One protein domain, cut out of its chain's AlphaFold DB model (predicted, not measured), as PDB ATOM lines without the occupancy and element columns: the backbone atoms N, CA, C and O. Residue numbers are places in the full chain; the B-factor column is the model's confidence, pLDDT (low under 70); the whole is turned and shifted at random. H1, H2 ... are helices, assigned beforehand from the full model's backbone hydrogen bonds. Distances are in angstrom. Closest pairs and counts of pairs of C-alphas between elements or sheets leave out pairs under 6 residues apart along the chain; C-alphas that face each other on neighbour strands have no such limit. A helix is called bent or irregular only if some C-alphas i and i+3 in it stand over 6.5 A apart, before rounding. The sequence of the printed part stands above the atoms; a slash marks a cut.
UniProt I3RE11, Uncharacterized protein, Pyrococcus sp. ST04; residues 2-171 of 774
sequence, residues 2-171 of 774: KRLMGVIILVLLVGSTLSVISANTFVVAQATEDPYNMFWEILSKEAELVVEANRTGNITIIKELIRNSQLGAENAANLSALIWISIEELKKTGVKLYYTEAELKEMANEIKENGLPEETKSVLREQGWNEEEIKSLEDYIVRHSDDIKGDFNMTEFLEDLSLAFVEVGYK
ATOM      1  N   LYS A   2     557.528 518.777 388.908       26.19
ATOM      2  CA  LYS A   2     556.250 519.529 388.718       26.19
ATOM      3  C   LYS A   2     555.271 519.485 389.911       26.19
ATOM      4  O   LYS A   2     554.555 520.446 390.153       26.19
ATOM      5  N   ARG A   3     555.262 518.387 390.672       28.48
ATOM      6  CA  ARG A   3     554.378 518.194 391.837       28.48
ATOM      7  C   ARG A   3     554.859 518.923 393.107       28.48
ATOM      8  O   ARG A   3     554.023 519.406 393.853       28.48
ATOM      9  N   LEU A   4     556.172 519.071 393.314       31.03
ATOM     10  CA  LEU A   4     556.768 519.809 394.446       31.03
ATOM     11  C   LEU A   4     556.613 521.314 394.295       31.03
ATOM     12  O   LEU A   4     556.174 521.980 395.224       31.03
ATOM     13  N   MET A   5     556.899 521.821 393.096       33.97
ATOM     14  CA  MET A   5     556.655 523.221 392.774       33.97
ATOM     15  C   MET A   5     555.163 523.541 392.926       33.97
ATOM     16  O   MET A   5     554.834 524.502 393.594       33.97
ATOM     17  N   GLY A   6     554.259 522.686 392.425       35.09
ATOM     18  CA  GLY A   6     552.808 522.866 392.586       35.09
ATOM     19  C   GLY A   6     552.329 522.925 394.043       35.09
ATOM     20  O   GLY A   6     551.431 523.696 394.351       35.09
ATOM     21  N   VAL A   7     552.956 522.163 394.941       41.78
ATOM     22  CA  VAL A   7     552.664 522.160 396.386       41.78
ATOM     23  C   VAL A   7     553.190 523.420 397.084       41.78
ATOM     24  O   VAL A   7     552.461 524.036 397.857       41.78
ATOM     25  N   ILE A   8     554.419 523.845 396.777       43.38
ATOM     26  CA  ILE A   8     555.001 525.089 397.309       43.38
ATOM     27  C   ILE A   8     554.232 526.309 396.781       43.38
ATOM     28  O   ILE A   8     553.983 527.250 397.525       43.38
ATOM     29  N   ILE A   9     553.770 526.269 395.529       49.38
ATOM     30  CA  ILE A   9     552.882 527.275 394.932       49.38
ATOM     31  C   ILE A   9     551.547 527.337 395.673       49.38
ATOM     32  O   ILE A   9     551.045 528.428 395.903       49.38
ATOM     33  N   LEU A  10     550.989 526.193 396.076       46.22
ATOM     34  CA  LEU A  10     549.752 526.133 396.853       46.22
ATOM     35  C   LEU A  10     549.934 526.792 398.227       46.22
ATOM     36  O   LEU A  10     549.100 527.596 398.621       46.22
ATOM     37  N   VAL A  11     551.066 526.548 398.897       48.97
ATOM     38  CA  VAL A  11     551.448 527.203 400.165       48.97
ATOM     39  C   VAL A  11     551.667 528.714 399.993       48.97
ATOM     40  O   VAL A  11     551.170 529.501 400.796       48.97
ATOM     41  N   LEU A  12     552.355 529.138 398.926       48.84
ATOM     42  CA  LEU A  12     552.591 530.553 398.610       48.84
ATOM     43  C   LEU A  12     551.292 531.286 398.242       48.84
ATOM     44  O   LEU A  12     551.065 532.403 398.702       48.84
ATOM     45  N   LEU A  13     550.411 530.646 397.469       51.81
ATOM     46  CA  LEU A  13     549.090 531.172 397.126       51.81
ATOM     47  C   LEU A  13     548.223 531.313 398.373       51.81
ATOM     48  O   LEU A  13     547.691 532.393 398.614       51.81
ATOM     49  N   VAL A  14     548.167 530.273 399.204       48.34
ATOM     50  CA  VAL A  14     547.456 530.265 400.486       48.34
ATOM     51  C   VAL A  14     547.935 531.400 401.402       48.34
ATOM     52  O   VAL A  14     547.113 532.195 401.861       48.34
ATOM     53  N   GLY A  15     549.250 531.570 401.582       40.50
ATOM     54  CA  GLY A  15     549.813 532.669 402.377       40.50
ATOM     55  C   GLY A  15     549.537 534.062 401.792       40.50
ATOM     56  O   GLY A  15     549.325 535.022 402.527       40.50
ATOM     57  N   SER A  16     549.480 534.178 400.463       40.12
ATOM     58  CA  SER A  16     549.249 535.447 399.763       40.12
ATOM     59  C   SER A  16     547.769 535.881 399.750       40.12
ATOM     60  O   SER A  16     547.473 537.073 399.884       40.12
ATOM     61  N   THR A  17     546.828 534.925 399.713       39.19
ATOM     62  CA  THR A  17     545.375 535.186 399.766       39.19
ATOM     63  C   THR A  17     544.899 535.787 401.096       39.19
ATOM     64  O   THR A  17     543.885 536.487 401.126       39.19
ATOM     65  N   LEU A  18     545.667 535.624 402.181       37.12
ATOM     66  CA  LEU A  18     545.362 536.201 403.498       37.12
ATOM     67  C   LEU A  18     545.461 537.735 403.549       37.12
ATOM     68  O   LEU A  18     544.762 538.379 404.336       37.12
ATOM     69  N   SER A  19     546.278 538.345 402.686       34.47
ATOM     70  CA  SER A  19     546.403 539.811 402.632       34.47
ATOM     71  C   SER A  19     545.302 540.499 401.815       34.47
ATOM     72  O   SER A  19     545.153 541.715 401.888       34.47
ATOM     73  N   VAL A  20     544.505 539.726 401.069       37.69
ATOM     74  CA  VAL A  20     543.529 540.244 400.102       37.69
ATOM     75  C   VAL A  20     542.087 540.020 400.561       37.69
ATOM     76  O   VAL A  20     541.264 540.929 400.481       37.69
ATOM     77  N   ILE A  21     541.775 538.855 401.141       36.50
ATOM     78  CA  ILE A  21     540.402 538.535 401.576       36.50
ATOM     79  C   ILE A  21     539.960 539.407 402.773       36.50
ATOM     80  O   ILE A  21     538.771 539.641 402.974       36.50
ATOM     81  N   SER A  22     540.905 539.969 403.536       32.50
ATOM     82  CA  SER A  22     540.623 540.847 404.681       32.50
ATOM     83  C   SER A  22     540.462 542.336 404.328       32.50
ATOM     84  O   SER A  22     540.072 543.123 405.193       32.50
ATOM     85  N   ALA A  23     540.703 542.742 403.074       28.22
ATOM     86  CA  ALA A  23     540.747 544.150 402.684       28.22
ATOM     87  C   ALA A  23     540.067 544.433 401.332       28.22
ATOM     88  O   ALA A  23     540.708 544.919 400.409       28.22
ATOM     89  N   ASN A  24     538.761 544.164 401.214       30.27
ATOM     90  CA  ASN A  24     537.755 545.132 400.737       30.27
ATOM     91  C   ASN A  24     536.452 544.449 400.304       30.27
ATOM     92  O   ASN A  24     536.391 543.651 399.374       30.27
ATOM     93  N   THR A  25     535.365 544.906 400.916       29.19
ATOM     94  CA  THR A  25     534.009 544.864 400.375       29.19
ATOM     95  C   THR A  25     533.935 545.692 399.086       29.19
ATOM     96  O   THR A  25     533.628 546.883 399.129       29.19
ATOM     97  N   PHE A  26     534.185 545.075 397.933       26.89
ATOM     98  CA  PHE A  26     533.579 545.524 396.682       26.89
ATOM     99  C   PHE A  26     532.408 544.604 396.363       26.89
ATOM    100  O   PHE A  26     532.495 543.384 396.465       26.89
ATOM    101  N   VAL A  27     531.275 545.231 396.063       30.70
ATOM    102  CA  VAL A  27     529.981 544.602 395.815       30.70
ATOM    103  C   VAL A  27     530.094 543.692 394.589       30.70
ATOM    104  O   VAL A  27     529.870 544.118 393.460       30.70
ATOM    105  N   VAL A  28     530.437 542.424 394.818       32.34
ATOM    106  CA  VAL A  28     530.145 541.332 393.895       32.34
ATOM    107  C   VAL A  28     528.631 541.198 393.898       32.34
ATOM    108  O   VAL A  28     528.021 540.801 394.893       32.34
ATOM    109  N   ALA A  29     527.996 541.609 392.806       25.84
ATOM    110  CA  ALA A  29     526.593 541.319 392.585       25.84
ATOM    111  C   ALA A  29     526.404 539.793 392.620       25.84
ATOM    112  O   ALA A  29     526.850 539.099 391.714       25.84
ATOM    113  N   GLN A  30     525.800 539.305 393.708       28.44
ATOM    114  CA  GLN A  30     525.149 538.002 393.883       28.44
ATOM    115  C   GLN A  30     525.560 536.903 392.881       28.44
ATOM    116  O   GLN A  30     524.824 536.600 391.945       28.44
ATOM    117  N   ALA A  31     526.686 536.239 393.140       32.09
ATOM    118  CA  ALA A  31     526.810 534.815 392.849       32.09
ATOM    119  C   ALA A  31     526.746 534.101 394.202       32.09
ATOM    120  O   ALA A  31     527.561 534.354 395.084       32.09
ATOM    121  N   THR A  32     525.715 533.290 394.408       39.84
ATOM    122  CA  THR A  32     525.479 532.539 395.651       39.84
ATOM    123  C   THR A  32     526.423 531.341 395.822       39.84
ATOM    124  O   THR A  32     526.347 530.668 396.843       39.84
ATOM    125  N   GLU A  33     527.313 531.086 394.854       55.50
ATOM    126  CA  GLU A  33     528.224 529.936 394.788       55.50
ATOM    127  C   GLU A  33     529.636 530.365 394.339       55.50
ATOM    128  O   GLU A  33     529.796 531.290 393.540       55.50
ATOM    129  N   ASP A  34     530.660 529.694 394.874       74.38
ATOM    130  CA  ASP A  34     532.081 529.927 394.583       74.38
ATOM    131  C   ASP A  34     532.416 529.602 393.107       74.38
ATOM    132  O   ASP A  34     532.213 528.458 392.676       74.38
ATOM    133  N   PRO A  35     532.968 530.555 392.322       73.88
ATOM    134  CA  PRO A  35     533.354 530.339 390.928       73.88
ATOM    135  C   PRO A  35     534.274 529.135 390.698       73.88
ATOM    136  O   PRO A  35     534.200 528.525 389.630       73.88
ATOM    137  N   TYR A  36     535.126 528.781 391.663       72.25
ATOM    138  CA  TYR A  36     536.002 527.616 391.552       72.25
ATOM    139  C   TYR A  36     535.231 526.293 391.682       72.25
ATOM    140  O   TYR A  36     535.449 525.371 390.897       72.25
ATOM    141  N   ASN A  37     534.274 526.202 392.606       75.00
ATOM    142  CA  ASN A  37     533.410 525.023 392.722       75.00
ATOM    143  C   ASN A  37     532.520 524.860 391.484       75.00
ATOM    144  O   ASN A  37     532.446 523.771 390.910       75.00
ATOM    145  N   MET A  38     531.951 525.967 390.991       81.62
ATOM    146  CA  MET A  38     531.179 525.971 389.747       81.62
ATOM    147  C   MET A  38     531.991 525.451 388.552       81.62
ATOM    148  O   MET A  38     531.441 524.758 387.698       81.62
ATOM    149  N   PHE A  39     533.293 525.752 388.474       83.94
ATOM    150  CA  PHE A  39     534.146 525.255 387.391       83.94
ATOM    151  C   PHE A  39     534.142 523.725 387.313       83.94
ATOM    152  O   PHE A  39     533.964 523.162 386.230       83.94
ATOM    153  N   TRP A  40     534.306 523.047 388.451       85.00
ATOM    154  CA  TRP A  40     534.339 521.585 388.504       85.00
ATOM    155  C   TRP A  40     532.979 520.959 388.213       85.00
ATOM    156  O   TRP A  40     532.909 519.964 387.487       85.00
ATOM    157  N   GLU A  41     531.901 521.555 388.717       88.56
ATOM    158  CA  GLU A  41     530.537 521.105 388.433       88.56
ATOM    159  C   GLU A  41     530.203 521.218 386.943       88.56
ATOM    160  O   GLU A  41     529.742 520.249 386.330       88.56
ATOM    161  N   ILE A  42     530.506 522.370 386.334       92.31
ATOM    162  CA  ILE A  42     530.299 522.606 384.903       92.31
ATOM    163  C   ILE A  42     531.140 521.634 384.078       92.31
ATOM    164  O   ILE A  42     530.614 521.046 383.135       92.31
ATOM    165  N   LEU A  43     532.416 521.435 384.426       92.56
ATOM    166  CA  LEU A  43     533.313 520.533 383.703       92.56
ATOM    167  C   LEU A  43     532.828 519.080 383.757       92.56
ATOM    168  O   LEU A  43     532.826 518.389 382.737       92.56
ATOM    169  N   SER A  44     532.406 518.625 384.938       92.56
ATOM    170  CA  SER A  44     531.851 517.283 385.135       92.56
ATOM    171  C   SER A  44     530.606 517.075 384.268       92.56
ATOM    172  O   SER A  44     530.524 516.121 383.490       92.56
ATOM    173  N   LYS A  45     529.680 518.040 384.313       95.81
ATOM    174  CA  LYS A  45     528.456 518.027 383.510       95.81
ATOM    175  C   LYS A  45     528.733 518.113 382.005       95.81
ATOM    176  O   LYS A  45     528.082 517.427 381.221       95.81
ATOM    177  N   GLU A  46     529.719 518.905 381.586       96.06
ATOM    178  CA  GLU A  46     530.140 519.013 380.184       96.06
ATOM    179  C   GLU A  46     530.611 517.651 379.662       96.06
ATOM    180  O   GLU A  46     530.191 517.215 378.589       96.06
ATOM    181  N   ALA A  47     531.447 516.951 380.436       94.69
ATOM    182  CA  ALA A  47     531.975 515.641 380.067       94.69
ATOM    183  C   ALA A  47     530.857 514.599 379.881       94.69
ATOM    184  O   ALA A  47     530.870 513.856 378.896       94.69
ATOM    185  N   GLU A  48     529.868 514.581 380.778       95.75
ATOM    186  CA  GLU A  48     528.685 513.721 380.661       95.75
ATOM    187  C   GLU A  48     527.874 514.046 379.396       95.75
ATOM    188  O   GLU A  48     527.606 513.170 378.564       95.75
ATOM    189  N   LEU A  49     527.533 515.323 379.207       96.00
ATOM    190  CA  LEU A  49     526.693 515.780 378.103       96.00
ATOM    191  C   LEU A  49     527.351 515.575 376.735       96.00
ATOM    192  O   LEU A  49     526.659 515.224 375.779       96.00
ATOM    193  N   VAL A  50     528.673 515.747 376.614       94.12
ATOM    194  CA  VAL A  50     529.410 515.487 375.365       94.12
ATOM    195  C   VAL A  50     529.302 514.017 374.967       94.12
ATOM    196  O   VAL A  50     529.006 513.717 373.805       94.12
ATOM    197  N   VAL A  51     529.512 513.092 375.909       93.69
ATOM    198  CA  VAL A  51     529.419 511.647 375.649       93.69
ATOM    199  C   VAL A  51     527.999 511.274 375.230       93.69
ATOM    200  O   VAL A  51     527.804 510.606 374.208       93.69
ATOM    201  N   GLU A  52     527.002 511.755 375.966       92.50
ATOM    202  CA  GLU A  52     525.602 511.415 375.730       92.50
ATOM    203  C   GLU A  52     525.059 512.044 374.431       92.50
ATOM    204  O   GLU A  52     524.380 511.371 373.644       92.50
ATOM    205  N   ALA A  53     525.420 513.297 374.129       91.94
ATOM    206  CA  ALA A  53     525.081 513.955 372.866       91.94
ATOM    207  C   ALA A  53     525.722 513.240 371.667       91.94
ATOM    208  O   ALA A  53     525.073 513.059 370.634       91.94
ATOM    209  N   ASN A  54     526.975 512.793 371.807       90.50
ATOM    210  CA  ASN A  54     527.682 512.048 370.768       90.50
ATOM    211  C   ASN A  54     527.032 510.684 370.488       90.50
ATOM    212  O   ASN A  54     526.982 510.255 369.336       90.50
ATOM    213  N   ARG A  55     526.531 510.019 371.534       90.56
ATOM    214  CA  ARG A  55     525.894 508.700 371.454       90.56
ATOM    215  C   ARG A  55     524.476 508.755 370.886       90.56
ATOM    216  O   ARG A  55     524.106 507.894 370.095       90.56
ATOM    217  N   THR A  56     523.674 509.729 371.312       87.94
ATOM    218  CA  THR A  56     522.222 509.742 371.053       87.94
ATOM    219  C   THR A  56     521.797 510.688 369.936       87.94
ATOM    220  O   THR A  56     520.748 510.476 369.330       87.94
ATOM    221  N   GLY A  57     522.554 511.762 369.682       83.19
ATOM    222  CA  GLY A  57     522.118 512.855 368.808       83.19
ATOM    223  C   GLY A  57     520.845 513.569 369.288       83.19
ATOM    224  O   GLY A  57     520.190 514.253 368.500       83.19
ATOM    225  N   ASN A  58     520.456 513.400 370.557       90.31
ATOM    226  CA  ASN A  58     519.216 513.947 371.095       90.31
ATOM    227  C   ASN A  58     519.282 515.483 371.191       90.31
ATOM    228  O   ASN A  58     520.162 516.048 371.837       90.31
ATOM    229  N   ILE A  59     518.309 516.168 370.581       89.56
ATOM    230  CA  ILE A  59     518.264 517.637 370.518       89.56
ATOM    231  C   ILE A  59     518.120 518.295 371.899       89.56
ATOM    232  O   ILE A  59     518.644 519.389 372.096       89.56
ATOM    233  N   THR A  60     517.434 517.668 372.856       93.12
ATOM    234  CA  THR A  60     517.311 518.193 374.227       93.12
ATOM    235  C   THR A  60     518.664 518.178 374.933       93.12
ATOM    236  O   THR A  60     519.051 519.192 375.505       93.12
ATOM    237  N   ILE A  61     519.412 517.081 374.802       94.00
ATOM    238  CA  ILE A  61     520.754 516.924 375.384       94.00
ATOM    239  C   ILE A  61     521.730 517.905 374.733       94.00
ATOM    240  O   ILE A  61     522.498 518.568 375.418       94.00
ATOM    241  N   ILE A  62     521.640 518.089 373.413       93.19
ATOM    242  CA  ILE A  62     522.439 519.092 372.697       93.19
ATOM    243  C   ILE A  62     522.134 520.517 373.187       93.19
ATOM    244  O   ILE A  62     523.057 521.305 373.369       93.19
ATOM    245  N   LYS A  63     520.861 520.867 373.422       93.62
ATOM    246  CA  LYS A  63     520.497 522.179 373.990       93.62
ATOM    247  C   LYS A  63     521.060 522.368 375.397       93.62
ATOM    248  O   LYS A  63     521.453 523.480 375.740       93.62
ATOM    249  N   GLU A  64     521.056 521.316 376.208       95.94
ATOM    250  CA  GLU A  64     521.623 521.358 377.553       95.94
ATOM    251  C   GLU A  64     523.141 521.525 377.515       95.94
ATOM    252  O   GLU A  64     523.656 522.398 378.207       95.94
ATOM    253  N   LEU A  65     523.830 520.789 376.635       96.25
ATOM    254  CA  LEU A  65     525.260 520.955 376.391       96.25
ATOM    255  C   LEU A  65     525.587 522.392 375.986       96.25
ATOM    256  O   LEU A  65     526.421 523.015 376.618       96.25
ATOM    257  N   ILE A  66     524.869 522.962 375.012       95.44
ATOM    258  CA  ILE A  66     525.078 524.353 374.576       95.44
ATOM    259  C   ILE A  66     524.969 525.336 375.752       95.44
ATOM    260  O   ILE A  66     525.788 526.243 375.870       95.44
ATOM    261  N   ARG A  67     523.979 525.162 376.636       95.69
ATOM    262  CA  ARG A  67     523.822 526.013 377.827       95.69
ATOM    263  C   ARG A  67     524.958 525.809 378.827       95.69
ATOM    264  O   ARG A  67     525.460 526.790 379.364       95.69
ATOM    265  N   ASN A  68     525.361 524.563 379.067       97.12
ATOM    266  CA  ASN A  68     526.454 524.241 379.979       97.12
ATOM    267  C   ASN A  68     527.792 524.802 379.471       97.12
ATOM    268  O   ASN A  68     528.500 525.456 380.230       97.12
ATOM    269  N   SER A  69     528.074 524.680 378.170       97.94
ATOM    270  CA  SER A  69     529.249 525.283 377.540       97.94
ATOM    271  C   SER A  69     529.242 526.814 377.666       97.94
ATOM    272  O   SER A  69     530.277 527.415 377.943       97.94
ATOM    273  N   GLN A  70     528.085 527.470 377.506       96.56
ATOM    274  CA  GLN A  70     527.969 528.923 377.704       96.56
ATOM    275  C   GLN A  70     528.303 529.331 379.145       96.56
ATOM    276  O   GLN A  70     529.063 530.279 379.340       96.56
ATOM    277  N   LEU A  71     527.793 528.593 380.137       96.00
ATOM    278  CA  LEU A  71     528.133 528.803 381.548       96.00
ATOM    279  C   LEU A  71     529.625 528.575 381.805       96.00
ATOM    280  O   LEU A  71     530.251 529.374 382.495       96.00
ATOM    281  N   GLY A  72     530.216 527.538 381.207       96.38
ATOM    282  CA  GLY A  72     531.648 527.260 381.310       96.38
ATOM    283  C   GLY A  72     532.512 528.379 380.744       96.38
ATOM    284  O   GLY A  72     533.492 528.777 381.369       96.38
ATOM    285  N   ALA A  73     532.125 528.952 379.602       97.69
ATOM    286  CA  ALA A  73     532.824 530.092 379.020       97.69
ATOM    287  C   ALA A  73     532.707 531.367 379.880       97.69
ATOM    288  O   ALA A  73     533.682 532.112 379.989       97.69
ATOM    289  N   GLU A  74     531.546 531.619 380.498       95.94
ATOM    290  CA  GLU A  74     531.338 532.745 381.423       95.94
ATOM    291  C   GLU A  74     532.119 532.568 382.733       95.94
ATOM    292  O   GLU A  74     532.798 533.493 383.179       95.94
ATOM    293  N   ASN A  75     532.078 531.372 383.322       93.00
ATOM    294  CA  ASN A  75     532.819 531.037 384.533       93.00
ATOM    295  C   ASN A  75     534.339 531.127 384.310       93.00
ATOM    296  O   ASN A  75     535.042 531.725 385.122       93.00
ATOM    297  N   ALA A  76     534.839 530.636 383.175       95.62
ATOM    298  CA  ALA A  76     536.251 530.741 382.826       95.62
ATOM    299  C   ALA A  76     536.695 532.205 382.625       95.62
ATOM    300  O   ALA A  76     537.772 532.594 383.079       95.62
ATOM    301  N   ALA A  77     535.846 533.049 382.023       95.44
ATOM    302  CA  ALA A  77     536.112 534.485 381.920       95.44
ATOM    303  C   ALA A  77     536.205 535.163 383.299       95.44
ATOM    304  O   ALA A  77     537.064 536.026 383.492       95.44
ATOM    305  N   ASN A  78     535.353 534.746 384.245       89.12
ATOM    306  CA  ASN A  78     535.363 535.215 385.630       89.12
ATOM    307  C   ASN A  78     536.631 534.782 386.376       89.12
ATOM    308  O   ASN A  78     537.320 535.625 386.940       89.12
ATOM    309  N   LEU A  79     537.005 533.501 386.309       85.69
ATOM    310  CA  LEU A  79     538.236 532.995 386.927       85.69
ATOM    311  C   LEU A  79     539.479 533.700 386.379       85.69
ATOM    312  O   LEU A  79     540.343 534.108 387.153       85.69
ATOM    313  N   SER A  80     539.538 533.925 385.063       93.12
ATOM    314  CA  SER A  80     540.611 534.708 384.442       93.12
ATOM    315  C   SER A  80     540.744 536.103 385.067       93.12
ATOM    316  O   SER A  80     541.860 536.529 385.379       93.12
ATOM    317  N   ALA A  81     539.623 536.805 385.272       89.56
ATOM    318  CA  ALA A  81     539.604 538.137 385.869       89.56
ATOM    319  C   ALA A  81     539.940 538.130 387.362       89.56
ATOM    320  O   ALA A  81     540.760 538.938 387.785       89.56
ATOM    321  N   LEU A  82     539.389 537.192 388.135       83.19
ATOM    322  CA  LEU A  82     539.690 537.045 389.560       83.19
ATOM    323  C   LEU A  82     541.183 536.805 389.795       83.19
ATOM    324  O   LEU A  82     541.785 537.505 390.602       83.19
ATOM    325  N   ILE A  83     541.801 535.896 389.031       84.44
ATOM    326  CA  ILE A  83     543.245 535.637 389.124       84.44
ATOM    327  C   ILE A  83     544.038 536.908 388.812       84.44
ATOM    328  O   ILE A  83     544.985 537.227 389.523       84.44
ATOM    329  N   TRP A  84     543.650 537.656 387.776       87.94
ATOM    330  CA  TRP A  84     544.334 538.899 387.423       87.94
ATOM    331  C   TRP A  84     544.208 539.975 388.506       87.94
ATOM    332  O   TRP A  84     545.196 540.617 388.859       87.94
ATOM    333  N   ILE A  85     543.012 540.155 389.065       82.81
ATOM    334  CA  ILE A  85     542.776 541.082 390.176       82.81
ATOM    335  C   ILE A  85     543.647 540.692 391.372       82.81
ATOM    336  O   ILE A  85     544.334 541.557 391.914       82.81
ATOM    337  N   SER A  86     543.718 539.398 391.699       80.31
ATOM    338  CA  SER A  86     544.599 538.904 392.757       80.31
ATOM    339  C   SER A  86     546.068 539.229 392.482       80.31
ATOM    340  O   SER A  86     546.760 539.673 393.389       80.31
ATOM    341  N   ILE A  87     546.560 539.094 391.243       83.69
ATOM    342  CA  ILE A  87     547.934 539.508 390.889       83.69
ATOM    343  C   ILE A  87     548.157 540.990 391.210       83.69
ATOM    344  O   ILE A  87     549.163 541.349 391.825       83.69
ATOM    345  N   GLU A  88     547.237 541.860 390.795       83.19
ATOM    346  CA  GLU A  88     547.350 543.305 391.011       83.19
ATOM    347  C   GLU A  88     547.258 543.685 392.494       83.19
ATOM    348  O   GLU A  88     547.931 544.614 392.942       83.19
ATOM    349  N   GLU A  89     546.468 542.961 393.278       75.75
ATOM    350  CA  GLU A  89     546.393 543.134 394.728       75.75
ATOM    351  C   GLU A  89     547.676 542.677 395.417       75.75
ATOM    352  O   GLU A  89     548.228 543.432 396.214       75.75
ATOM    353  N   LEU A  90     548.223 541.519 395.043       78.75
ATOM    354  CA  LEU A  90     549.494 541.030 395.577       78.75
ATOM    355  C   LEU A  90     550.664 541.976 395.270       78.75
ATOM    356  O   LEU A  90     551.530 542.202 396.118       78.75
ATOM    357  N   LYS A  91     550.674 542.586 394.077       82.31
ATOM    358  CA  LYS A  91     551.641 543.639 393.729       82.31
ATOM    359  C   LYS A  91     551.481 544.870 394.629       82.31
ATOM    360  O   LYS A  91     552.485 545.446 395.047       82.31
ATOM    361  N   LYS A  92     550.246 545.279 394.946       80.00
ATOM    362  CA  LYS A  92     549.960 546.438 395.816       80.00
ATOM    363  C   LYS A  92     550.315 546.188 397.280       80.00
ATOM    364  O   LYS A  92     550.757 547.119 397.947       80.00
ATOM    365  N   THR A  93     550.125 544.968 397.780       73.06
ATOM    366  CA  THR A  93     550.438 544.604 399.171       73.06
ATOM    367  C   THR A  93     551.936 544.409 399.415       73.06
ATOM    368  O   THR A  93     552.353 544.258 400.560       73.06
ATOM    369  N   GLY A  94     552.765 544.458 398.364       73.69
ATOM    370  CA  GLY A  94     554.216 544.312 398.472       73.69
ATOM    371  C   GLY A  94     554.661 542.881 398.770       73.69
ATOM    372  O   GLY A  94     555.797 542.674 399.197       73.69
ATOM    373  N   VAL A  95     553.782 541.896 398.550       74.62
ATOM    374  CA  VAL A  95     554.123 540.477 398.683       74.62
ATOM    375  C   VAL A  95     555.233 540.142 397.692       74.62
ATOM    376  O   VAL A  95     555.228 540.574 396.539       74.62
ATOM    377  N   LYS A  96     556.215 539.360 398.140       81.81
ATOM    378  CA  LYS A  96     557.291 538.881 397.276       81.81
ATOM    379  C   LYS A  96     556.723 537.906 396.241       81.81
ATOM    380  O   LYS A  96     556.132 536.897 396.596       81.81
ATOM    381  N   LEU A  97     556.913 538.204 394.955       82.62
ATOM    382  CA  LEU A  97     556.376 537.401 393.841       82.62
ATOM    383  C   LEU A  97     557.446 536.619 393.073       82.62
ATOM    384  O   LEU A  97     557.135 535.925 392.108       82.62
ATOM    385  N   TYR A  98     558.705 536.743 393.480       86.94
ATOM    386  CA  TYR A  98     559.837 536.067 392.865       86.94
ATOM    387  C   TYR A  98     560.664 535.391 393.944       86.94
ATOM    388  O   TYR A  98     561.093 536.059 394.883       86.94
ATOM    389  N   TYR A  99     560.892 534.094 393.794       84.00
ATOM    390  CA  TYR A  99     561.648 533.281 394.735       84.00
ATOM    391  C   TYR A  99     562.792 532.602 393.998       84.00
ATOM    392  O   TYR A  99     562.573 531.918 393.000       84.00
ATOM    393  N   THR A 100     564.012 532.787 394.484       87.69
ATOM    394  CA  THR A 100     565.180 532.097 393.926       87.69
ATOM    395  C   THR A 100     565.192 530.621 394.323       87.69
ATOM    396  O   THR A 100     564.599 530.237 395.333       87.69
ATOM    397  N   GLU A 101     565.919 529.786 393.577       85.50
ATOM    398  CA  GLU A 101     566.138 528.377 393.939       85.50
ATOM    399  C   GLU A 101     566.638 528.225 395.389       85.50
ATOM    400  O   GLU A 101     566.192 527.337 396.116       85.50
ATOM    401  N   ALA A 102     567.553 529.102 395.819       86.62
ATOM    402  CA  ALA A 102     568.121 529.079 397.164       86.62
ATOM    403  C   ALA A 102     567.064 529.361 398.241       86.62
ATOM    404  O   ALA A 102     566.984 528.625 399.220       86.62
ATOM    405  N   GLU A 103     566.217 530.366 398.027       86.31
ATOM    406  CA  GLU A 103     565.138 530.727 398.955       86.31
ATOM    407  C   GLU A 103     564.065 529.635 399.028       86.31
ATOM    408  O   GLU A 103     563.554 529.328 400.100       86.31
ATOM    409  N   LEU A 104     563.742 528.996 397.898       85.00
ATOM    410  CA  LEU A 104     562.822 527.856 397.870       85.00
ATOM    411  C   LEU A 104     563.378 526.660 398.655       85.00
ATOM    412  O   LEU A 104     562.631 525.997 399.375       85.00
ATOM    413  N   LYS A 105     564.686 526.394 398.545       85.44
ATOM    414  CA  LYS A 105     565.363 525.360 399.342       85.44
ATOM    415  C   LYS A 105     565.405 525.710 400.822       85.44
ATOM    416  O   LYS A 105     565.210 524.825 401.646       85.44
ATOM    417  N   GLU A 106     565.640 526.974 401.158       86.38
ATOM    418  CA  GLU A 106     565.611 527.460 402.538       86.38
ATOM    419  C   GLU A 106     564.228 527.250 403.165       86.38
ATOM    420  O   GLU A 106     564.138 526.595 404.199       86.38
ATOM    421  N   MET A 107     563.151 527.655 402.484       83.19
ATOM    422  CA  MET A 107     561.776 527.408 402.946       83.19
ATOM    423  C   MET A 107     561.470 525.911 403.097       83.19
ATOM    424  O   MET A 107     560.844 525.494 404.068       83.19
ATOM    425  N   ALA A 108     561.924 525.068 402.162       84.62
ATOM    426  CA  ALA A 108     561.735 523.620 402.269       84.62
ATOM    427  C   ALA A 108     562.509 523.009 403.453       84.62
ATOM    428  O   ALA A 108     562.008 522.090 404.101       84.62
ATOM    429  N   ASN A 109     563.707 523.522 403.752       85.06
ATOM    430  CA  ASN A 109     564.488 523.121 404.923       85.06
ATOM    431  C   ASN A 109     563.841 523.603 406.227       85.06
ATOM    432  O   ASN A 109     563.783 522.841 407.185       85.06
ATOM    433  N   GLU A 110     563.280 524.810 406.254       84.19
ATOM    434  CA  GLU A 110     562.535 525.310 407.411       84.19
ATOM    435  C   GLU A 110     561.298 524.444 407.692       84.19
ATOM    436  O   GLU A 110     561.076 524.037 408.831       84.19
ATOM    437  N   ILE A 111     560.549 524.056 406.651       83.75
ATOM    438  CA  ILE A 111     559.419 523.119 406.773       83.75
ATOM    439  C   ILE A 111     559.891 521.737 407.244       83.75
ATOM    440  O   ILE A 111     559.196 521.061 408.001       83.75
ATOM    441  N   LYS A 112     561.082 521.302 406.826       84.56
ATOM    442  CA  LYS A 112     561.683 520.042 407.281       84.56
ATOM    443  C   LYS A 112     562.032 520.060 408.766       84.56
ATOM    444  O   LYS A 112     561.912 519.021 409.413       84.56
ATOM    445  N   GLU A 113     562.460 521.202 409.291       86.75
ATOM    446  CA  GLU A 113     562.839 521.357 410.698       86.75
ATOM    447  C   GLU A 113     561.631 521.628 411.605       86.75
ATOM    448  O   GLU A 113     561.531 521.038 412.680       86.75
ATOM    449  N   ASN A 114     560.697 522.470 411.158       86.56
ATOM    450  CA  ASN A 114     559.645 523.046 412.001       86.56
ATOM    451  C   ASN A 114     558.216 522.645 411.589       86.56
ATOM    452  O   ASN A 114     557.260 522.954 412.304       86.56
ATOM    453  N   GLY A 115     558.048 521.935 410.470       84.38
ATOM    454  CA  GLY A 115     556.746 521.714 409.838       84.38
ATOM    455  C   GLY A 115     556.236 522.959 409.105       84.38
ATOM    456  O   GLY A 115     556.898 523.995 409.060       84.38
ATOM    457  N   LEU A 116     555.046 522.871 408.506       80.81
ATOM    458  CA  LEU A 116     554.404 524.044 407.907       80.81
ATOM    459  C   LEU A 116     554.072 525.083 408.996       80.81
ATOM    460  O   LEU A 116     553.633 524.692 410.084       80.81
ATOM    461  N   PRO A 117     554.198 526.394 408.706       81.19
ATOM    462  CA  PRO A 117     553.757 527.442 409.623       81.19
ATOM    463  C   PRO A 117     552.288 527.248 410.026       81.19
ATOM    464  O   PRO A 117     551.449 526.931 409.179       81.19
ATOM    465  N   GLU A 118     551.945 527.465 411.301       80.81
ATOM    466  CA  GLU A 118     550.564 527.272 411.782       80.81
ATOM    467  C   GLU A 118     549.554 528.163 411.052       80.81
ATOM    468  O   GLU A 118     548.430 527.736 410.802       80.81
ATOM    469  N   GLU A 119     549.967 529.356 410.621       69.75
ATOM    470  CA  GLU A 119     549.148 530.228 409.772       69.75
ATOM    471  C   GLU A 119     548.781 529.540 408.446       69.75
ATOM    472  O   GLU A 119     547.627 529.567 408.029       69.75
ATOM    473  N   THR A 120     549.727 528.831 407.818       70.31
ATOM    474  CA  THR A 120     549.471 528.056 406.590       70.31
ATOM    475  C   THR A 120     548.561 526.862 406.861       70.31
ATOM    476  O   THR A 120     547.628 526.609 406.100       70.31
ATOM    477  N   LYS A 121     548.790 526.131 407.960       76.69
ATOM    478  CA  LYS A 121     547.945 524.989 408.344       76.69
ATOM    479  C   LYS A 121     546.512 525.418 408.643       76.69
ATOM    480  O   LYS A 121     545.585 524.724 408.240       76.69
ATOM    481  N   SER A 122     546.323 526.559 409.310       70.62
ATOM    482  CA  SER A 122     544.996 527.122 409.581       70.62
ATOM    483  C   SER A 122     544.222 527.357 408.289       70.62
ATOM    484  O   SER A 122     543.082 526.919 408.179       70.62
ATOM    485  N   VAL A 123     544.854 527.956 407.278       65.25
ATOM    486  CA  VAL A 123     544.171 528.200 406.003       65.25
ATOM    487  C   VAL A 123     543.889 526.910 405.246       65.25
ATOM    488  O   VAL A 123     542.808 526.763 404.688       65.25
ATOM    489  N   LEU A 124     544.813 525.947 405.242       68.12
ATOM    490  CA  LEU A 124     544.547 524.647 404.619       68.12
ATOM    491  C   LEU A 124     543.328 523.966 405.265       68.12
ATOM    492  O   LEU A 124     542.465 523.465 404.545       68.12
ATOM    493  N   ARG A 125     543.192 524.034 406.598       78.06
ATOM    494  CA  ARG A 125     541.995 523.549 407.315       78.06
ATOM    495  C   ARG A 125     540.732 524.304 406.909       78.06
ATOM    496  O   ARG A 125     539.703 523.680 406.673       78.06
ATOM    497  N   GLU A 126     540.803 525.630 406.804       66.62
ATOM    498  CA  GLU A 126     539.687 526.464 406.332       66.62
ATOM    499  C   GLU A 126     539.285 526.129 404.886       66.62
ATOM    500  O   GLU A 126     538.106 526.187 404.544       66.62
ATOM    501  N   GLN A 127     540.241 525.698 404.060       58.66
ATOM    502  CA  GLN A 127     540.024 525.190 402.701       58.66
ATOM    503  C   GLN A 127     539.602 523.709 402.656       58.66
ATOM    504  O   GLN A 127     539.491 523.132 401.574       58.66
ATOM    505  N   GLY A 128     539.349 523.088 403.811       67.38
ATOM    506  CA  GLY A 128     538.819 521.731 403.924       67.38
ATOM    507  C   GLY A 128     539.864 520.616 403.971       67.38
ATOM    508  O   GLY A 128     539.475 519.449 403.944       67.38
ATOM    509  N   TRP A 129     541.159 520.936 404.064       78.12
ATOM    510  CA  TRP A 129     542.206 519.924 404.207       78.12
ATOM    511  C   TRP A 129     542.203 519.342 405.618       78.12
ATOM    512  O   TRP A 129     542.163 520.068 406.614       78.12
ATOM    513  N   ASN A 130     542.300 518.021 405.707       84.50
ATOM    514  CA  ASN A 130     542.447 517.328 406.981       84.50
ATOM    515  C   ASN A 130     543.928 517.203 407.404       84.50
ATOM    516  O   ASN A 130     544.849 517.431 406.621       84.50
ATOM    517  N   GLU A 131     544.174 516.821 408.662       87.75
ATOM    518  CA  GLU A 131     545.537 516.705 409.209       87.75
ATOM    519  C   GLU A 131     546.404 515.675 408.468       87.75
ATOM    520  O   GLU A 131     547.613 515.868 408.354       87.75
ATOM    521  N   GLU A 132     545.817 514.600 407.933       88.38
ATOM    522  CA  GLU A 132     546.565 513.599 407.161       88.38
ATOM    523  C   GLU A 132     547.024 514.165 405.811       88.38
ATOM    524  O   GLU A 132     548.144 513.893 405.373       88.38
ATOM    525  N   GLU A 133     546.197 514.988 405.164       82.44
ATOM    526  CA  GLU A 133     546.527 515.678 403.914       82.44
ATOM    527  C   GLU A 133     547.600 516.747 404.135       82.44
ATOM    528  O   GLU A 133     548.568 516.812 403.375       82.44
ATOM    529  N   ILE A 134     547.484 517.534 405.209       82.56
ATOM    530  CA  ILE A 134     548.493 518.527 405.606       82.56
ATOM    531  C   ILE A 134     549.821 517.831 405.935       82.56
ATOM    532  O   ILE A 134     550.875 518.246 405.450       82.56
ATOM    533  N   LYS A 135     549.792 516.727 406.692       86.81
ATOM    534  CA  LYS A 135     550.993 515.934 406.996       86.81
ATOM    535  C   LYS A 135     551.607 515.329 405.736       86.81
ATOM    536  O   LYS A 135     552.824 515.349 405.562       86.81
ATOM    537  N   SER A 136     550.772 514.838 404.824       85.31
ATOM    538  CA  SER A 136     551.219 514.323 403.529       85.31
ATOM    539  C   SER A 136     551.893 515.409 402.691       85.31
ATOM    540  O   SER A 136     552.872 515.119 402.005       85.31
ATOM    541  N   LEU A 137     551.404 516.650 402.765       80.81
ATOM    542  CA  LEU A 137     552.003 517.812 402.115       80.81
ATOM    543  C   LEU A 137     553.402 518.106 402.670       80.81
ATOM    544  O   LEU A 137     554.351 518.219 401.895       80.81
ATOM    545  N   GLU A 138     553.541 518.162 403.998       84.62
ATOM    546  CA  GLU A 138     554.830 518.328 404.683       84.62
ATOM    547  C   GLU A 138     555.820 517.235 404.275       84.62
ATOM    548  O   GLU A 138     556.906 517.526 403.772       84.62
ATOM    549  N   ASP A 139     555.427 515.967 404.414       85.06
ATOM    550  CA  ASP A 139     556.286 514.827 404.093       85.06
ATOM    551  C   ASP A 139     556.671 514.802 402.613       85.06
ATOM    552  O   ASP A 139     557.729 514.282 402.242       85.06
ATOM    553  N   TYR A 140     555.799 515.317 401.747       80.88
ATOM    554  CA  TYR A 140     556.071 515.445 400.328       80.88
ATOM    555  C   TYR A 140     557.108 516.536 400.045       80.88
ATOM    556  O   TYR A 140     558.033 516.280 399.269       80.88
ATOM    557  N   ILE A 141     557.001 517.700 400.698       80.38
ATOM    558  CA  ILE A 141     557.988 518.787 400.600       80.38
ATOM    559  C   ILE A 141     559.356 518.302 401.078       80.38
ATOM    560  O   ILE A 141     560.342 518.419 400.350       80.38
ATOM    561  N   VAL A 142     559.400 517.664 402.250       81.19
ATOM    562  CA  VAL A 142     560.631 517.139 402.854       81.19
ATOM    563  C   VAL A 142     561.310 516.103 401.965       81.19
ATOM    564  O   VAL A 142     562.526 516.132 401.800       81.19
ATOM    565  N   ARG A 143     560.539 515.191 401.360       82.06
ATOM    566  CA  ARG A 143     561.088 514.137 400.494       82.06
ATOM    567  C   ARG A 143     561.728 514.654 399.211       82.06
ATOM    568  O   ARG A 143     562.502 513.917 398.611       82.06
ATOM    569  N   HIS A 144     561.396 515.868 398.781       79.81
ATOM    570  CA  HIS A 144     561.851 516.399 397.499       79.81
ATOM    571  C   HIS A 144     562.563 517.753 397.633       79.81
ATOM    572  O   HIS A 144     562.791 518.408 396.619       79.81
ATOM    573  N   SER A 145     562.949 518.188 398.838       77.75
ATOM    574  CA  SER A 145     563.658 519.465 399.045       77.75
ATOM    575  C   SER A 145     564.911 519.587 398.169       77.75
ATOM    576  O   SER A 145     565.176 520.640 397.589       77.75
ATOM    577  N   ASP A 146     565.637 518.480 397.998       77.00
ATOM    578  CA  ASP A 146     566.869 518.411 397.201       77.00
ATOM    579  C   ASP A 146     566.603 518.444 395.681       77.00
ATOM    580  O   ASP A 146     567.508 518.728 394.890       77.00
ATOM    581  N   ASP A 147     565.354 518.210 395.264       76.88
ATOM    582  CA  ASP A 147     564.918 518.234 393.864       76.88
ATOM    583  C   ASP A 147     564.484 519.630 393.388       76.88
ATOM    584  O   ASP A 147     564.134 519.791 392.211       76.88
ATOM    585  N   ILE A 148     564.460 520.635 394.272       72.94
ATOM    586  CA  ILE A 148     564.135 522.022 393.914       72.94
ATOM    587  C   ILE A 148     565.238 522.564 393.004       72.94
ATOM    588  O   ILE A 148     566.410 522.601 393.381       72.94
ATOM    589  N   LYS A 149     564.853 522.978 391.794       71.88
ATOM    590  CA  LYS A 149     565.745 523.551 390.785       71.88
ATOM    591  C   LYS A 149     565.067 524.713 390.076       71.88
ATOM    592  O   LYS A 149     563.901 524.590 389.700       71.88
ATOM    593  N   GLY A 150     565.832 525.767 389.827       75.00
ATOM    594  CA  GLY A 150     565.374 526.984 389.175       75.00
ATOM    595  C   GLY A 150     564.575 527.905 390.092       75.00
ATOM    596  O   GLY A 150     564.136 527.533 391.183       75.00
ATOM    597  N   ASP A 151     564.393 529.125 389.608       83.25
ATOM    598  CA  ASP A 151     563.647 530.168 390.297       83.25
ATOM    599  C   ASP A 151     562.139 530.014 390.033       83.25
ATOM    600  O   ASP A 151     561.713 529.458 389.016       83.25
ATOM    601  N   PHE A 152     561.313 530.523 390.945       82.62
ATOM    602  CA  PHE A 152     559.863 530.575 390.803       82.62
ATOM    603  C   PHE A 152     559.376 532.021 390.687       82.62
ATOM    604  O   PHE A 152     559.512 532.821 391.613       82.62
ATOM    605  N   ASN A 153     558.758 532.340 389.549       84.06
ATOM    606  CA  ASN A 153     558.096 533.616 389.312       84.06
ATOM    607  C   ASN A 153     556.577 533.445 389.447       84.06
ATOM    608  O   ASN A 153     555.910 532.963 388.529       84.06
ATOM    609  N   MET A 154     556.035 533.845 390.598       82.12
ATOM    610  CA  MET A 154     554.607 533.751 390.898       82.12
ATOM    611  C   MET A 154     553.777 534.681 390.018       82.12
ATOM    612  O   MET A 154     552.695 534.290 389.593       82.12
ATOM    613  N   THR A 155     554.294 535.873 389.699       85.44
ATOM    614  CA  THR A 155     553.627 536.789 388.763       85.44
ATOM    615  C   THR A 155     553.421 536.093 387.429       85.44
ATOM    616  O   THR A 155     552.292 535.951 386.986       85.44
ATOM    617  N   GLU A 156     554.494 535.576 386.829       85.75
ATOM    618  CA  GLU A 156     554.406 534.919 385.526       85.75
ATOM    619  C   GLU A 156     553.493 533.685 385.559       85.75
ATOM    620  O   GLU A 156     552.691 533.492 384.649       85.75
ATOM    621  N   PHE A 157     553.569 532.875 386.620       84.81
ATOM    622  CA  PHE A 157     552.684 531.724 386.792       84.81
ATOM    623  C   PHE A 157     551.204 532.130 386.821       84.81
ATOM    624  O   PHE A 157     550.386 531.514 386.139       84.81
ATOM    625  N   LEU A 158     550.850 533.156 387.598       85.69
ATOM    626  CA  LEU A 158     549.469 533.617 387.715       85.69
ATOM    627  C   LEU A 158     548.993 534.336 386.448       85.69
ATOM    628  O   LEU A 158     547.829 534.196 386.077       85.69
ATOM    629  N   GLU A 159     549.872 535.061 385.754       89.94
ATOM    630  CA  GLU A 159     549.566 535.658 384.450       89.94
ATOM    631  C   GLU A 159     549.258 534.568 383.415       89.94
ATOM    632  O   GLU A 159     548.230 534.637 382.736       89.94
ATOM    633  N   ASP A 160     550.088 533.522 383.350       87.06
ATOM    634  CA  ASP A 160     549.863 532.359 382.490       87.06
ATOM    635  C   ASP A 160     548.576 531.613 382.883       87.06
ATOM    636  O   ASP A 160     547.812 531.209 382.007       87.06
ATOM    637  N   LEU A 161     548.279 531.478 384.180       86.81
ATOM    638  CA  LEU A 161     547.045 530.853 384.664       86.81
ATOM    639  C   LEU A 161     545.798 531.675 384.292       86.81
ATOM    640  O   LEU A 161     544.807 531.116 383.821       86.81
ATOM    641  N   SER A 162     545.848 533.000 384.449       91.00
ATOM    642  CA  SER A 162     544.771 533.913 384.047       91.00
ATOM    643  C   SER A 162     544.487 533.815 382.543       91.00
ATOM    644  O   SER A 162     543.323 533.734 382.137       91.00
ATOM    645  N   LEU A 163     545.533 533.760 381.711       92.44
ATOM    646  CA  LEU A 163     545.410 533.568 380.262       92.44
ATOM    647  C   LEU A 163     544.900 532.166 379.903       92.44
ATOM    648  O   LEU A 163     544.051 532.033 379.021       92.44
ATOM    649  N   ALA A 164     545.342 531.128 380.614       91.19
ATOM    650  CA  ALA A 164     544.877 529.761 380.400       91.19
ATOM    651  C   ALA A 164     543.360 529.633 380.609       91.19
ATOM    652  O   ALA A 164     542.694 528.940 379.843       91.19
ATOM    653  N   PHE A 165     542.773 530.347 381.577       93.62
ATOM    654  CA  PHE A 165     541.316 530.358 381.749       93.62
ATOM    655  C   PHE A 165     540.566 531.043 380.592       93.62
ATOM    656  O   PHE A 165     539.457 530.626 380.255       93.62
ATOM    657  N   VAL A 166     541.169 532.007 379.885       96.00
ATOM    658  CA  VAL A 166     540.600 532.503 378.614       96.00
ATOM    659  C   VAL A 166     540.582 531.387 377.565       96.00
ATOM    660  O   VAL A 166     539.571 531.184 376.888       96.00
ATOM    661  N   GLU A 167     541.670 530.620 377.455       93.50
ATOM    662  CA  GLU A 167     541.747 529.482 376.531       93.50
ATOM    663  C   GLU A 167     540.762 528.361 376.903       93.50
ATOM    664  O   GLU A 167     540.146 527.770 376.014       93.50
ATOM    665  N   VAL A 168     540.528 528.110 378.196       95.00
ATOM    666  CA  VAL A 168     539.454 527.225 378.683       95.00
ATOM    667  C   VAL A 168     538.091 527.717 378.194       95.00
ATOM    668  O   VAL A 168     537.312 526.926 377.657       95.00
ATOM    669  N   GLY A 169     537.820 529.023 378.283       97.56
ATOM    670  CA  GLY A 169     536.609 529.618 377.714       97.56
ATOM    671  C   GLY A 169     536.474 529.354 376.209       97.56
ATOM    672  O   GLY A 169     535.394 529.002 375.732       97.56
ATOM    673  N   TYR A 170     537.576 529.407 375.454       96.94
ATOM    674  CA  TYR A 170     537.573 529.043 374.031       96.94
ATOM    675  C   TYR A 170     537.279 527.559 373.793       96.94
ATOM    676  O   TYR A 170     536.593 527.223 372.823       96.94
ATOM    677  N   LYS A 171     537.759 526.652 374.658       96.00
ATOM    678  CA  LYS A 171     537.414 525.222 374.563       96.00
ATOM    679  C   LYS A 171     535.910 525.016 374.762       96.00
ATOM    680  O   LYS A 171     535.312 524.295 373.967       96.00
TER     681      LYS A 171
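This is residues 2 to 171 of the 774 residues of an uncharacterized protein of Pyrococcus sp. ST04 (UniProt I3RE11). One long helix, H3, makes most of the length: H2 folds back along its first part as a helical hairpin, and H7 runs beside its later part. Near the last residues of H3 sits a loose head of four helices, in which the end of H1 meets H3 at a corner, H5 and H6 pack on H1, and H4 packs on H6. The printed part has 170 residues with seven named helices, H1 to H7 in order, and no named strand: the class is all helix, and the helix packing is mostly crossed, with two of seven touching pairs at a shallow tilt. It is loose, with a radius of gyration of the C-alphas of 19.2 A, and elongated, spanning 60 by 36 by 29 A.

Start with H1, residues 2 to 21, which has a kink of 26 degrees near residue 15. With residues 16 to 20 alone it touches H3, residues 59 to 92, the closest C-alphas being those of Val 20 and Glu 89, 6.7 A apart. Next find H2, residues 35 to 56: it makes a hairpin with H3, at a shallow tilt of 26 degrees, opposite ways, and C-alphas 49 and 65 are closest at 5.6 A. H4, residues 101 to 114, touches H6, residues 131 to 147, at a steep tilt of 44 degrees; C-alphas 112 and 142 are closest at 5.4 A. H5, residues 118 to 126, touches H1 about perpendicular at 88 degrees, with C-alphas 15 and 120 closest at 6.3 A. H6 touches H1, with C-alphas 4 and 141 closest at 6.4 A. H7, residues 154 to 171, touches H3 at a shallow tilt of 16 degrees, opposite ways, with C-alphas 73 and 169 closest at 4.0 A. H2 and H7 are apart. Every O i to N i+4 pair is within hydrogen-bond range in H3, H4 and H5; the figures are 13 of 16 in H1, 17 of 18 in H2, 11 of 13 in H6 and 13 of 14 in H7.

Find C-alpha 2 at (556.250, 519.529, 388.718); from there H1 runs 27.9 A. H2 measures 30.7 A; H3 begins at C-alpha 59, (518.264, 517.637, 370.518), and runs 49.7 A. H6 is irregular, with C-alphas 143 and 146 7.9 A apart. H7 runs 25.2 A to C-alpha 171 at (537.414, 525.222, 374.563).

The C-alphas of Ile 59 and Glu 113 are the two farthest apart, 60.1 A. The printed part has no cut; the link from H1 to H2 is long, and its residues 24 to 34 stand free. Residues 98 to 99 pair antiparallel with 152 to 153. The pLDDT is under 70 in 38 residues, among them 2 to 33.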